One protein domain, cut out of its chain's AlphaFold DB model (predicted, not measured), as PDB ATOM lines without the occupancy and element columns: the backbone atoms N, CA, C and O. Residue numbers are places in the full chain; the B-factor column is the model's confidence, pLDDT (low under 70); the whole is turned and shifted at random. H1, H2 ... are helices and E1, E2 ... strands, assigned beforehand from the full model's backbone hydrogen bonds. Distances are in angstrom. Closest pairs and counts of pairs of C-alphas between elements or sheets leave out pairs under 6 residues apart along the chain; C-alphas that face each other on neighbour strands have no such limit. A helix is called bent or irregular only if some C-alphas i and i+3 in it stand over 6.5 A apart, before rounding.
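AT A GLANCE: This is residues 206 to 291 and 567 to 586 of the 589 residues of an uncharacterized protein of Planctomycetes bacterium CA13 (UniProt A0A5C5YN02). A twisted four-stranded antiparallel sheet, in the order E2, E3, E1, E6, is crossed on one face by the short helix H4, while H2 and H3 stand off the sheet on the side away from H4. The helix H1 leads away from the end of E1, and E3 runs on at its other end into the small hairpin of E4 and E5. The printed part has 106 residues, with four named helices and six named strands in the order E1, H1, H2, E2, E3, E4, E5, H3, H4, E6; the class is mixed, helices and strands. The whole is compact, with a radius of gyration of the C-alphas of 13.4 A and spans of 40 by 39 by 26 A.

HOW THE PARTS SIT: E1, residues 210 to 216, is an inner strand, antiparallel to E3, residues 257 to 263; N 213 and O 261 are 2.8 A apart, within hydrogen-bond range. H1, residues 217 to 229, only grazes the sheet with its residues 217 to 222; the closest C-alphas of H1 and E3 are those of Leu 217 and Val 257, 5.5 A. H2, residues 236 to 239, is close to H1 but not clearly touching, with C-alphas 220 and 238 at 7.0 A. E2, residues 246 to 252, is an edge strand and forms a hairpin with E3; N 251 and O 258 are 2.9 A apart. E1, H1, H2 and E2 make a split strand-helix-strand unit, two strands running the same way with E3 between them, and its crossover is right-handed. E4, residues 266 to 269, and E5, residues 272 to 275, form a hairpin, with N 269 and O 272 at 2.8 A. H3, residues 285 to 291, only just touches H2, with 3 pairs of C-alphas within 8 A, the closest those of Val 239 and Phe 285 at 5.1 A. H4, residues 567 to 572, is on the sheet at a height of 9.4 A, only just over E2 and E3 with 3 of its C-alphas falling on each, and runs across the strands at 83 degrees to E2 on the local plane. E6, residues 583 to 585, is the other edge strand, antiparallel to E1, with N 214 and O 584 at 2.8 A. In H1 and H3 every O i to N i+4 pair is within hydrogen-bond range, in H4 1 of 2, and H2 is too short for such a pair.

IN THESE COORDINATES: E1 begins at C-alpha 210, (198.391, 136.899, 239.466), and is 15.9 A long. H1 is 18.5 A long, E2 17.9 A and E3 18.6 A. H4 is irregular, but only just: C-alphas 567 and 570 are 7.0 A apart. E6 ends at C-alpha 585, (203.795, 133.481, 239.956).

THE WHOLE: The two C-alphas farthest apart, those of Gly 231 and Asn 567, are 41.7 A from each other. Residues 292 to 566 are not printed, and C-alphas 291 and 567 are 29.0 A apart across this cut. Of the links that are printed whole, none is long. The mean pLDDT of the printed part is 88.7, and residue 568 is under 70.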
ATOM      1  N   TRP A 206     197.542 129.716 233.117       92.69
ATOM      2  CA  TRP A 206     198.038 131.025 232.688       92.69
ATOM      3  C   TRP A 206     196.923 132.078 232.569       92.69
ATOM      4  O   TRP A 206     197.192 133.274 232.592       92.69
ATOM      5  N   ARG A 207     195.648 131.677 232.493       94.19
ATOM      6  CA  ARG A 207     194.529 132.625 232.478       94.19
ATOM      7  C   ARG A 207     194.168 133.133 233.870       94.19
ATOM      8  O   ARG A 207     193.396 134.076 233.983       94.19
ATOM      9  N   ARG A 208     194.668 132.513 234.943       93.19
ATOM     10  CA  ARG A 208     194.302 132.901 236.312       93.19
ATOM     11  C   ARG A 208     194.968 134.219 236.717       93.19
ATOM     12  O   ARG A 208     196.125 134.430 236.333       93.19
ATOM     13  N   PRO A 209     194.284 135.054 237.525       92.88
ATOM     14  CA  PRO A 209     194.875 136.268 238.063       92.88
ATOM     15  C   PRO A 209     196.164 135.995 238.849       92.88
ATOM     16  O   PRO A 209     196.275 134.984 239.543       92.88
ATOM     17  N   SER A 210     197.117 136.912 238.756       92.12
ATOM     18  CA  SER A 210     198.391 136.899 239.466       92.12
ATOM     19  C   SER A 210     198.885 138.324 239.654       92.12
ATOM     20  O   SER A 210     198.968 139.087 238.697       92.12
ATOM     21  N   ARG A 211     199.255 138.684 240.887       88.62
ATOM     22  CA  ARG A 211     199.796 140.020 241.187       88.62
ATOM     23  C   ARG A 211     201.171 140.249 240.563       88.62
ATOM     24  O   ARG A 211     201.533 141.388 240.290       88.62
ATOM     25  N   ARG A 212     201.951 139.177 240.400       88.69
ATOM     26  CA  ARG A 212     203.306 139.198 239.843       88.69
ATOM     27  C   ARG A 212     203.574 137.869 239.147       88.69
ATOM     28  O   ARG A 212     204.063 136.928 239.767       88.69
ATOM     29  N   ARG A 213     203.263 137.790 237.859       93.88
ATOM     30  CA  ARG A 213     203.683 136.693 236.990       93.88
ATOM     31  C   ARG A 213     205.029 137.012 236.375       93.88
ATOM     32  O   ARG A 213     205.253 138.146 235.971       93.88
ATOM     33  N   VAL A 214     205.897 136.015 236.290       94.88
ATOM     34  CA  VAL A 214     207.229 136.110 235.698       94.88
ATOM     35  C   VAL A 214     207.321 135.133 234.534       94.88
ATOM     36  O   VAL A 214     206.934 133.972 234.668       94.88
ATOM     37  N   VAL A 215     207.834 135.609 233.404       96.00
ATOM     38  CA  VAL A 215     208.139 134.834 232.199       96.00
ATOM     39  C   VAL A 215     209.638 134.911 231.945       96.00
ATOM     40  O   VAL A 215     210.189 136.001 231.834       96.00
ATOM     41  N   SER A 216     210.284 133.754 231.835       95.31
ATOM     42  CA  SER A 216     211.665 133.627 231.366       95.31
ATOM     43  C   SER A 216     211.679 133.610 229.842       95.31
ATOM     44  O   SER A 216     211.105 132.706 229.223       95.31
ATOM     45  N   LEU A 217     212.327 134.602 229.230       95.19
ATOM     46  CA  LEU A 217     212.407 134.719 227.777       95.19
ATOM     47  C   LEU A 217     213.197 133.555 227.169       95.19
ATOM     48  O   LEU A 217     212.753 132.950 226.189       95.19
ATOM     49  N   ARG A 218     214.324 133.196 227.793       92.88
ATOM     50  CA  ARG A 218     215.162 132.047 227.431       92.88
ATOM     51  C   ARG A 218     214.355 130.752 227.451       92.88
ATOM     52  O   ARG A 218     214.274 130.079 226.421       92.88
ATOM     53  N   ARG A 219     213.714 130.428 228.584       93.56
ATOM     54  CA  ARG A 219     212.961 129.170 228.744       93.56
ATOM     55  C   ARG A 219     211.745 129.114 227.817       93.56
ATOM     56  O   ARG A 219     211.450 128.044 227.295       93.56
ATOM     57  N   LEU A 220     211.060 130.236 227.579       95.38
ATOM     58  CA  LEU A 220     209.934 130.297 226.638       95.38
ATOM     59  C   LEU A 220     210.396 129.992 225.206       95.38
ATOM     60  O   LEU A 220     209.830 129.115 224.553       95.38
ATOM     61  N   ARG A 221     211.468 130.649 224.747       94.12
ATOM     62  CA  ARG A 221     212.113 130.387 223.449       94.12
ATOM     63  C   ARG A 221     212.535 128.923 223.312       94.12
ATOM     64  O   ARG A 221     212.296 128.301 222.282       94.12
ATOM     65  N   ASP A 222     213.113 128.353 224.362       92.06
ATOM     66  CA  ASP A 222     213.559 126.959 224.405       92.06
ATOM     67  C   ASP A 222     212.409 125.940 224.367       92.06
ATOM     68  O   ASP A 222     212.559 124.858 223.796       92.06
ATOM     69  N   ASP A 223     211.257 126.247 224.966       92.38
ATOM     70  CA  ASP A 223     210.079 125.372 224.928       92.38
ATOM     71  C   ASP A 223     209.314 125.471 223.599       92.38
ATOM     72  O   ASP A 223     208.861 124.450 223.079       92.38
ATOM     73  N   ILE A 224     209.256 126.659 222.987       92.31
ATOM     74  CA  ILE A 224     208.698 126.851 221.636       92.31
ATOM     75  C   ILE A 224     209.511 126.070 220.603       92.31
ATOM     76  O   ILE A 224     208.947 125.310 219.816       92.31
ATOM     77  N   VAL A 225     210.839 126.216 220.627       89.75
ATOM     78  CA  VAL A 225     211.732 125.503 219.708       89.75
ATOM     79  C   VAL A 225     211.583 123.988 219.859       89.75
ATOM     80  O   VAL A 225     211.444 123.281 218.863       89.75
ATOM     81  N   ARG A 226     211.537 123.484 221.098       89.50
ATOM     82  CA  ARG A 226     211.288 122.064 221.365       89.50
ATOM     83  C   ARG A 226     209.979 121.591 220.736       89.50
ATOM     84  O   ARG A 226     209.959 120.546 220.095       89.50
ATOM     85  N   ARG A 227     208.883 122.327 220.929       90.00
ATOM     86  CA  ARG A 227     207.578 121.957 220.364       90.00
ATOM     87  C   ARG A 227     207.617 121.894 218.847       90.00
ATOM     88  O   ARG A 227     207.135 120.917 218.289       90.00
ATOM     89  N   GLN A 228     208.267 122.863 218.208       87.31
ATOM     90  CA  GLN A 228     208.478 122.857 216.760       87.31
ATOM     91  C   GLN A 228     209.245 121.611 216.300       87.31
ATOM     92  O   GLN A 228     208.803 120.932 215.377       87.31
ATOM     93  N   MET A 229     210.329 121.242 216.990       83.38
ATOM     94  CA  MET A 229     211.073 120.007 216.695       83.38
ATOM     95  C   MET A 229     210.223 118.742 216.849       83.38
ATOM     96  O   MET A 229     210.415 117.782 216.114       83.38
ATOM     97  N   LEU A 230     209.283 118.738 217.794       85.00
ATOM     98  CA  LEU A 230     208.386 117.612 218.063       85.00
ATOM     99  C   LEU A 230     207.090 117.647 217.231       85.00
ATOM    100  O   LEU A 230     206.211 116.818 217.463       85.00
ATOM    101  N   GLY A 231     206.930 118.605 216.309       84.69
ATOM    102  CA  GLY A 231     205.697 118.787 215.531       84.69
ATOM    103  C   GLY A 231     204.472 119.142 216.386       84.69
ATOM    104  O   GLY A 231     203.337 118.870 215.999       84.69
ATOM    105  N   GLN A 232     204.690 119.706 217.573       87.88
ATOM    106  CA  GLN A 232     203.644 120.109 218.507       87.88
ATOM    107  C   GLN A 232     203.246 121.571 218.268       87.88
ATOM    108  O   GLN A 232     204.113 122.405 217.992       87.88
ATOM    109  N   PRO A 233     201.956 121.918 218.418       87.06
ATOM    110  CA  PRO A 233     201.518 123.298 218.278       87.06
ATOM    111  C   PRO A 233     202.113 124.187 219.379       87.06
ATOM    112  O   PRO A 233     202.371 123.750 220.509       87.06
ATOM    113  N   ILE A 234     202.305 125.461 219.042       90.50
ATOM    114  CA  ILE A 234     202.577 126.514 220.022       90.50
ATOM    115  C   ILE A 234     201.241 126.859 220.688       90.50
ATOM    116  O   ILE A 234     200.313 127.300 220.015       90.50
ATOM    117  N   ASP A 235     201.135 126.648 221.999       90.12
ATOM    118  CA  ASP A 235     199.883 126.889 222.724       90.12
ATOM    119  C   ASP A 235     199.652 128.384 222.977       90.12
ATOM    120  O   ASP A 235     200.598 129.162 223.135       90.12
ATOM    121  N   ASP A 236     198.387 128.767 223.175       92.19
ATOM    122  CA  ASP A 236     197.999 130.140 223.519       92.19
ATOM    123  C   ASP A 236     198.742 130.693 224.736       92.19
ATOM    124  O   ASP A 236     199.053 131.876 224.773       92.19
ATOM    125  N   SER A 237     199.077 129.849 225.719       93.81
ATOM    126  CA  SER A 237     199.852 130.294 226.881       93.81
ATOM    127  C   SER A 237     201.194 130.907 226.470       93.81
ATOM    128  O   SER A 237     201.574 131.941 227.011       93.81
ATOM    129  N   MET A 238     201.872 130.320 225.481       94.75
ATOM    130  CA  MET A 238     203.156 130.788 224.960       94.75
ATOM    131  C   MET A 238     202.980 132.034 224.108       94.75
ATOM    132  O   MET A 238     203.682 133.021 224.319       94.75
ATOM    133  N   VAL A 239     202.008 132.006 223.188       94.38
ATOM    134  CA  VAL A 239     201.706 133.153 222.326       94.38
ATOM    135  C   VAL A 239     201.336 134.365 223.174       94.38
ATOM    136  O   VAL A 239     201.838 135.443 222.903       94.38
ATOM    137  N   GLN A 240     200.533 134.194 224.227       95.44
ATOM    138  CA  GLN A 240     200.079 135.266 225.122       95.44
ATOM    139  C   GLN A 240     201.021 135.528 226.311       95.44
ATOM    140  O   GLN A 240     200.591 136.122 227.299       95.44
ATOM    141  N   MET A 241     202.268 135.038 226.281       96.38
ATOM    142  CA  MET A 241     203.286 135.255 227.326       96.38
ATOM    143  C   MET A 241     202.749 135.061 228.754       96.38
ATOM    144  O   MET A 241     202.893 135.907 229.641       96.38
ATOM    145  N   ALA A 242     202.064 133.939 228.955       95.94
ATOM    146  CA  ALA A 242     201.380 133.562 230.186       95.94
ATOM    147  C   ALA A 242     200.389 134.613 230.729       95.94
ATOM    148  O   ALA A 242     200.118 134.647 231.927       95.94
ATOM    149  N   GLY A 243     199.815 135.455 229.872       95.25
ATOM    150  CA  GLY A 243     198.778 136.421 230.226       95.25
ATOM    151  C   GLY A 243     199.290 137.744 230.796       95.25
ATOM    152  O   GLY A 243     198.468 138.549 231.229       95.25
ATOM    153  N   ILE A 244     200.608 137.991 230.824       95.44
ATOM    154  CA  ILE A 244     201.157 139.266 231.316       95.44
ATOM    155  C   ILE A 244     200.593 140.404 230.473       95.44
ATOM    156  O   ILE A 244     200.916 140.506 229.298       95.44
ATOM    157  N   SER A 245     199.777 141.265 231.073       89.94
ATOM    158  CA  SER A 245     199.132 142.375 230.357       89.94
ATOM    159  C   SER A 245     199.733 143.725 230.739       89.94
ATOM    160  O   SER A 245     199.843 144.621 229.903       89.94
ATOM    161  N   GLU A 246     200.210 143.855 231.979       87.94
ATOM    162  CA  GLU A 246     200.950 145.025 232.447       87.94
ATOM    163  C   GLU A 246     202.358 144.632 232.881       87.94
ATOM    164  O   GLU A 246     202.528 143.886 233.843       87.94
ATOM    165  N   VAL A 247     203.379 145.143 232.192       89.25
ATOM    166  CA  VAL A 247     204.778 144.902 232.570       89.25
ATOM    167  C   VAL A 247     205.149 145.809 233.726       89.25
ATOM    168  O   VAL A 247     205.191 147.026 233.580       89.25
ATOM    169  N   SER A 248     205.460 145.192 234.859       86.12
ATOM    170  CA  SER A 248     205.933 145.882 236.054       86.12
ATOM    171  C   SER A 248     207.459 145.973 236.094       86.12
ATOM    172  O   SER A 248     207.998 146.995 236.511       86.12
ATOM    173  N   HIS A 249     208.155 144.916 235.662       89.38
ATOM    174  CA  HIS A 249     209.609 144.826 235.728       89.38
ATOM    175  C   HIS A 249     210.178 144.026 234.553       89.38
ATOM    176  O   HIS A 249     209.595 143.029 234.127       89.38
ATOM    177  N   LEU A 250     211.356 144.433 234.092       90.94
ATOM    178  CA  LEU A 250     212.271 143.606 233.314       90.94
ATOM    179  C   LEU A 250     213.503 143.345 234.175       90.94
ATOM    180  O   LEU A 250     214.073 144.290 234.722       90.94
ATOM    181  N   VAL A 251     213.908 142.087 234.307       90.06
ATOM    182  CA  VAL A 251     215.111 141.698 235.048       90.06
ATOM    183  C   VAL A 251     216.076 141.018 234.095       90.06
ATOM    184  O   VAL A 251     215.765 139.968 233.538       90.06
ATOM    185  N   ARG A 252     217.258 141.602 233.931       87.75
ATOM    186  CA  ARG A 252     218.370 140.987 233.215       87.75
ATOM    187  C   ARG A 252     219.137 140.082 234.173       87.75
ATOM    188  O   ARG A 252     219.558 140.520 235.246       87.75
ATOM    189  N   THR A 253     219.330 138.834 233.777       86.69
ATOM    190  CA  THR A 253     220.220 137.889 234.459       86.69
ATOM    191  C   THR A 253     221.484 137.689 233.618       86.69
ATOM    192  O   THR A 253     221.726 138.430 232.670       86.69
ATOM    193  N   LYS A 254     222.330 136.716 233.973       82.44
ATOM    194  CA  LYS A 254     223.533 136.406 233.191       82.44
ATOM    195  C   LYS A 254     223.195 135.942 231.765       82.44
ATOM    196  O   LYS A 254     223.944 136.234 230.848       82.44
ATOM    197  N   ASP A 255     222.109 135.194 231.601       82.56
ATOM    198  CA  ASP A 255     221.790 134.427 230.393       82.56
ATOM    199  C   ASP A 255     220.295 134.471 230.021       82.56
ATOM    200  O   ASP A 255     219.834 133.723 229.156       82.56
ATOM    201  N   ASP A 256     219.521 135.326 230.691       89.75
ATOM    202  CA  ASP A 256     218.075 135.422 230.539       89.75
ATOM    203  C   ASP A 256     217.567 136.857 230.733       89.75
ATOM    204  O   ASP A 256     218.198 137.709 231.365       89.75
ATOM    205  N   VAL A 257     216.364 137.095 230.218       92.19
ATOM    206  CA  VAL A 257     215.555 138.274 230.506       92.19
ATOM    207  C   VAL A 257     214.237 137.795 231.095       92.19
ATOM    208  O   VAL A 257     213.445 137.122 230.430       92.19
ATOM    209  N   LEU A 258     213.982 138.161 232.349       93.94
ATOM    210  CA  LEU A 258     212.715 137.892 233.011       93.94
ATOM    211  C   LEU A 258     211.771 139.073 232.806       93.94
ATOM    212  O   LEU A 258     212.089 140.209 233.157       93.94
ATOM    213  N   ILE A 259     210.588 138.791 232.276       95.00
ATOM    214  CA  ILE A 259     209.515 139.765 232.089       95.00
ATOM    215  C   ILE A 259     208.492 139.513 233.185       95.00
ATOM    216  O   ILE A 259     207.901 138.433 233.243       95.00
ATOM    217  N   ALA A 260     208.297 140.488 234.068       93.25
ATOM    218  CA  ALA A 260     207.404 140.359 235.207       93.25
ATOM    219  C   ALA A 260     206.276 141.388 235.176       93.25
ATOM    220  O   ALA A 260     206.494 142.581 234.949       93.25
ATOM    221  N   GLY A 261     205.060 140.955 235.479       92.25
ATOM    222  CA  GLY A 261     203.885 141.801 235.357       92.25
ATOM    223  C   GLY A 261     202.642 141.273 236.051       92.25
ATOM    224  O   GLY A 261     202.619 140.145 236.540       92.25
ATOM    225  N   GLU A 262     201.614 142.109 236.111       91.81
ATOM    226  CA  GLU A 262     200.317 141.717 236.656       91.81
ATOM    227  C   GLU A 262     199.474 140.997 235.590       91.81
ATOM    228  O   GLU A 262     199.536 141.300 234.392       91.81
ATOM    229  N   VAL A 263     198.676 140.036 236.056       94.69
ATOM    230  CA  VAL A 263     197.618 139.362 235.304       94.69
ATOM    231  C   VAL A 263     196.320 139.516 236.086       94.69
ATOM    232  O   VAL A 263     196.175 138.993 237.188       94.69
ATOM    233  N   GLY A 264     195.348 140.217 235.526       91.25
ATOM    234  CA  GLY A 264     194.026 140.446 236.104       91.25
ATOM    235  C   GLY A 264     193.037 139.298 235.919       91.25
ATOM    236  O   GLY A 264     191.911 139.381 236.401       91.25
ATOM    237  N   GLY A 265     193.452 138.235 235.232       92.44
ATOM    238  CA  GLY A 265     192.592 137.144 234.780       92.44
ATOM    239  C   GLY A 265     192.270 137.308 233.299       92.44
ATOM    240  O   GLY A 265     191.780 138.353 232.887       92.44
ATOM    241  N   ILE A 266     192.568 136.298 232.486       94.69
ATOM    242  CA  ILE A 266     192.440 136.379 231.029       94.69
ATOM    243  C   ILE A 266     191.148 135.713 230.573       94.69
ATOM    244  O   ILE A 266     190.932 134.516 230.780       94.69
ATOM    245  N   ALA A 267     190.311 136.485 229.889       91.88
ATOM    246  CA  ALA A 267     189.096 136.012 229.246       91.88
ATOM    247  C   ALA A 267     189.216 136.098 227.724       91.88
ATOM    248  O   ALA A 267     189.888 136.975 227.188       91.88
ATOM    249  N   LEU A 268     188.526 135.199 227.023       89.81
ATOM    250  CA  LEU A 268     188.336 135.310 225.581       89.81
ATOM    251  C   LEU A 268     187.052 136.110 225.322       89.81
ATOM    252  O   LEU A 268     185.962 135.668 225.678       89.81
ATOM    253  N   SER A 269     187.176 137.285 224.712       82.00
ATOM    254  CA  SER A 269     186.070 138.185 224.382       82.00
ATOM    255  C   SER A 269     186.106 138.527 222.898       82.00
ATOM    256  O   SER A 269     187.058 139.139 222.420       82.00
ATOM    257  N   LYS A 270     185.075 138.117 222.145       79.69
ATOM    258  CA  LYS A 270     184.957 138.363 220.691       79.69
ATOM    259  C   LYS A 270     186.214 137.961 219.894       79.69
ATOM    260  O   LYS A 270     186.645 138.690 219.008       79.69
ATOM    261  N   GLY A 271     186.820 136.824 220.242       82.81
ATOM    262  CA  GLY A 271     188.045 136.329 219.601       82.81
ATOM    263  C   GLY A 271     189.348 136.953 220.112       82.81
ATOM    264  O   GLY A 271     190.415 136.573 219.647       82.81
ATOM    265  N   TRP A 272     189.289 137.858 221.092       85.81
ATOM    266  CA  TRP A 272     190.463 138.491 221.693       85.81
ATOM    267  C   TRP A 272     190.689 138.017 223.118       85.81
ATOM    268  O   TRP A 272     189.757 137.977 223.920       85.81
ATOM    269  N   TYR A 273     191.939 137.720 223.460       91.75
ATOM    270  CA  TYR A 273     192.343 137.602 224.855       91.75
ATOM    271  C   TYR A 273     192.354 138.981 225.509       91.75
ATOM    272  O   TYR A 273     192.946 139.919 224.982       91.75
ATOM    273  N   VAL A 274     191.659 139.130 226.630       91.12
ATOM    274  CA  VAL A 274     191.553 140.399 227.351       91.12
ATOM    275  C   VAL A 274     191.731 140.139 228.835       91.12
ATOM    276  O   VAL A 274     191.119 139.233 229.405       91.12
ATOM    277  N   ASP A 275     192.562 140.958 229.452       92.12
ATOM    278  CA  ASP A 275     192.734 141.023 230.889       92.12
ATOM    279  C   ASP A 275     191.516 141.679 231.540       92.12
ATOM    280  O   ASP A 275     191.163 142.819 231.242       92.12
ATOM    281  N   GLN A 276     190.851 140.954 232.432       89.69
ATOM    282  CA  GLN A 276     189.593 141.373 233.042       89.69
ATOM    283  C   GLN A 276     189.746 142.575 233.977       89.69
ATOM    284  O   GLN A 276     188.779 143.312 234.170       89.69
ATOM    285  N   LYS A 277     190.935 142.783 234.559       88.75
ATOM    286  CA  LYS A 277     191.190 143.893 235.483       88.75
ATOM    287  C   LYS A 277     191.538 145.167 234.721       88.75
ATOM    288  O   LYS A 277     190.986 146.225 235.004       88.75
ATOM    289  N   SER A 278     192.469 145.071 233.776       84.62
ATOM    290  CA  SER A 278     193.019 146.232 233.066       84.62
ATOM    291  C   SER A 278     192.301 146.546 231.749       84.62
ATOM    292  O   SER A 278     192.418 147.656 231.228       84.62
ATOM    293  N   GLY A 279     191.572 145.586 231.176       83.75
ATOM    294  CA  GLY A 279     191.024 145.681 229.821       83.75
ATOM    295  C   GLY A 279     192.103 145.690 228.733       83.75
ATOM    296  O   GLY A 279     191.827 146.111 227.609       83.75
ATOM    297  N   MET A 280     193.340 145.309 229.066       85.75
ATOM    298  CA  MET A 280     194.457 145.233 228.125       85.75
ATOM    299  C   MET A 280     194.500 143.880 227.419       85.75
ATOM    300  O   MET A 280     193.968 142.883 227.905       85.75
ATOM    301  N   HIS A 281     195.142 143.856 226.254       90.75
ATOM    302  CA  HIS A 281     195.535 142.605 225.620       90.75
ATOM    303  C   HIS A 281     196.817 142.098 226.299       90.75
ATOM    304  O   HIS A 281     197.689 142.927 226.584       90.75
ATOM    305  N   PRO A 282     196.958 140.786 226.553       94.38
ATOM    306  CA  PRO A 282     198.225 140.229 226.997       94.38
ATOM    307  C   PRO A 282     199.361 140.552 226.029       94.38
ATOM    308  O   PRO A 282     199.147 140.711 224.825       94.38
ATOM    309  N   LEU A 283     200.577 140.598 226.566       94.75
ATOM    310  CA  LEU A 283     201.786 140.588 225.767       94.75
ATOM    311  C   LEU A 283     201.792 139.376 224.851       94.75
ATOM    312  O   LEU A 283     201.412 138.271 225.237       94.75
ATOM    313  N   ARG A 284     202.296 139.599 223.643       94.12
ATOM    314  CA  ARG A 284     202.357 138.579 222.616       94.12
ATOM    315  C   ARG A 284     203.778 138.264 222.205       94.12
ATOM    316  O   ARG A 284     204.557 139.161 221.888       94.12
ATOM    317  N   PHE A 285     204.108 136.978 222.206       96.19
ATOM    318  CA  PHE A 285     205.456 136.516 221.920       96.19
ATOM    319  C   PHE A 285     205.841 136.741 220.457       96.19
ATOM    320  O   PHE A 285     206.953 137.176 220.184       96.19
ATOM    321  N   ASP A 286     204.909 136.546 219.525       92.88
ATOM    322  CA  ASP A 286     205.105 136.850 218.105       92.88
ATOM    323  C   ASP A 286     205.383 138.342 217.864       92.88
ATOM    324  O   ASP A 286     206.211 138.687 217.027       92.88
ATOM    325  N   PHE A 287     204.776 139.238 218.651       93.12
ATOM    326  CA  PHE A 287     205.074 140.672 218.559       93.12
ATOM    327  C   PHE A 287     206.452 140.999 219.130       93.12
ATOM    328  O   PHE A 287     207.161 141.842 218.583       93.12
ATOM    329  N   LEU A 288     206.846 140.325 220.216       94.50
ATOM    330  CA  LEU A 288     208.180 140.469 220.790       94.50
ATOM    331  C   LEU A 288     209.261 139.980 219.825       94.50
ATOM    332  O   LEU A 288     210.258 140.670 219.666       94.50
ATOM    333  N   VAL A 289     209.058 138.850 219.145       93.75
ATOM    334  CA  VAL A 289     209.981 138.327 218.121       93.75
ATOM    335  C   VAL A 289     210.269 139.380 217.053       93.75
ATOM    336  O   VAL A 289     211.429 139.718 216.814       93.75
ATOM    337  N   THR A 290     209.218 139.966 216.484       89.12
ATOM    338  CA  THR A 290     209.346 141.041 215.499       89.12
ATOM    339  C   THR A 290     209.991 142.305 216.071       89.12
ATOM    340  O   THR A 290     210.833 142.930 215.429       89.12
ATOM    341  N   ALA A 291     209.629 142.689 217.295       89.94
ATOM    342  CA  ALA A 291     210.228 143.836 217.963       89.94
ATOM    343  C   ALA A 291     211.740 143.649 218.193       89.94
ATOM    344  O   ALA A 291     212.504 144.592 217.997       89.94
ATOM    345  N   ASN A 567     215.676 145.895 245.406       76.19
ATOM    346  CA  ASN A 567     214.996 145.180 246.488       76.19
ATOM    347  C   ASN A 567     213.924 144.200 245.979       76.19
ATOM    348  O   ASN A 567     213.577 143.266 246.700       76.19
ATOM    349  N   ASP A 568     213.414 144.384 244.755       69.00
ATOM    350  CA  ASP A 568     212.432 143.483 244.139       69.00
ATOM    351  C   ASP A 568     213.091 142.217 243.534       69.00
ATOM    352  O   ASP A 568     212.419 141.197 243.357       69.00
ATOM    353  N   LEU A 569     214.412 142.238 243.277       70.62
ATOM    354  CA  LEU A 569     215.160 141.138 242.641       70.62
ATOM    355  C   LEU A 569     214.975 139.773 243.314       70.62
ATOM    356  O   LEU A 569     214.680 138.811 242.600       70.62
ATOM    357  N   PRO A 570     215.124 139.629 244.648       75.94
ATOM    358  CA  PRO A 570     215.124 138.309 245.265       75.94
ATOM    359  C   PRO A 570     213.812 137.555 245.060       75.94
ATOM    360  O   PRO A 570     213.831 136.336 245.029       75.94
ATOM    361  N   GLN A 571     212.681 138.255 244.913       74.38
ATOM    362  CA  GLN A 571     211.378 137.618 244.694       74.38
ATOM    363  C   GLN A 571     211.166 137.223 243.232       74.38
ATOM    364  O   GLN A 571     210.616 136.159 242.955       74.38
ATOM    365  N   LEU A 572     211.614 138.065 242.297       76.00
ATOM    366  CA  LEU A 572     211.472 137.822 240.859       76.00
ATOM    367  C   LEU A 572     212.385 136.685 240.373       76.00
ATOM    368  O   LEU A 572     212.031 135.969 239.441       76.00
ATOM    369  N   MET A 573     213.521 136.490 241.044       75.38
ATOM    370  CA  MET A 573     214.533 135.484 240.704       75.38
ATOM    371  C   MET A 573     214.238 134.073 241.240       75.38
ATOM    372  O   MET A 573     214.948 133.132 240.880       75.38
ATOM    373  N   ILE A 574     213.215 133.887 242.087       77.75
ATOM    374  CA  ILE A 574     212.822 132.553 242.577       77.75
ATOM    375  C   ILE A 574     212.112 131.817 241.442       77.75
ATOM    376  O   ILE A 574     210.894 131.898 241.293       77.75
ATOM    377  N   SER A 575     212.897 131.123 240.623       77.69
ATOM    378  CA  SER A 575     212.394 130.328 239.506       77.69
ATOM    379  C   SER A 575     212.107 128.876 239.920       77.69
ATOM    380  O   SER A 575     212.719 128.363 240.861       77.69
ATOM    381  N   PRO A 576     211.189 128.185 239.223       78.25
ATOM    382  CA  PRO A 576     210.996 126.748 239.375       78.25
ATOM    383  C   PRO A 576     212.272 125.967 239.055       78.25
ATOM    384  O   PRO A 576     212.998 126.325 238.120       78.25
ATOM    385  N   SER A 577     212.475 124.862 239.782       73.75
ATOM    386  CA  SER A 577     213.602 123.934 239.607       73.75
ATOM    387  C   SER A 577     213.637 123.327 238.197       73.75
ATOM    388  O   SER A 577     214.697 123.128 237.609       73.75
ATOM    389  N   SER A 578     212.454 123.080 237.626       76.50
ATOM    390  CA  SER A 578     212.302 122.559 236.276       76.50
ATOM    391  C   SER A 578     212.566 123.638 235.224       76.50
ATOM    392  O   SER A 578     211.792 124.588 235.081       76.50
ATOM    393  N   ASN A 579     213.588 123.425 234.394       72.81
ATOM    394  CA  ASN A 579     213.866 124.267 233.224       72.81
ATOM    395  C   ASN A 579     212.766 124.203 232.150       72.81
ATOM    396  O   ASN A 579     212.673 125.106 231.324       72.81
ATOM    397  N   ARG A 580     211.891 123.184 232.183       75.25
ATOM    398  CA  ARG A 580     210.716 123.083 231.295       75.25
ATOM    399  C   ARG A 580     209.600 124.056 231.677       75.25
ATOM    400  O   ARG A 580     208.690 124.295 230.890       75.25
ATOM    401  N   ARG A 581     209.648 124.630 232.882       85.75
ATOM    402  CA  ARG A 581     208.684 125.634 233.327       85.75
ATOM    403  C   ARG A 581     209.232 127.030 233.045       85.75
ATOM    404  O   ARG A 581     210.137 127.511 233.729       85.75
ATOM    405  N   TRP A 582     208.658 127.672 232.030       91.62
ATOM    406  CA  TRP A 582     209.082 128.981 231.525       91.62
ATOM    407  C   TRP A 582     208.356 130.176 232.165       91.62
ATOM    408  O   TRP A 582     208.756 131.315 231.943       91.62
ATOM    409  N   TRP A 583     207.335 129.938 232.997       93.69
ATOM    410  CA  TRP A 583     206.660 130.985 233.771       93.69
ATOM    411  C   TRP A 583     206.213 130.521 235.163       93.69
ATOM    412  O   TRP A 583     205.983 129.329 235.414       93.69
ATOM    413  N   TRP A 584     206.086 131.478 236.080       91.94
ATOM    414  CA  TRP A 584     205.657 131.260 237.463       91.94
ATOM    415  C   TRP A 584     205.021 132.519 238.058       91.94
ATOM    416  O   TRP A 584     205.180 133.615 237.531       91.94
ATOM    417  N   ASP A 585     204.305 132.359 239.168       89.75
ATOM    418  CA  ASP A 585     203.795 133.481 239.956       89.75
ATOM    419  C   ASP A 585     204.747 133.719 241.136       89.75
ATOM    420  O   ASP A 585     204.987 132.812 241.938       89.75
ATOM    421  N   ALA A 586     205.332 134.913 241.218       82.88
ATOM    422  CA  ALA A 586     206.205 135.306 242.315       82.88
ATOM    423  C   ALA A 586     205.376 135.504 243.593       82.88
ATOM    424  O   ALA A 586     204.318 136.136 243.582       82.88
TER     425      ALA A 586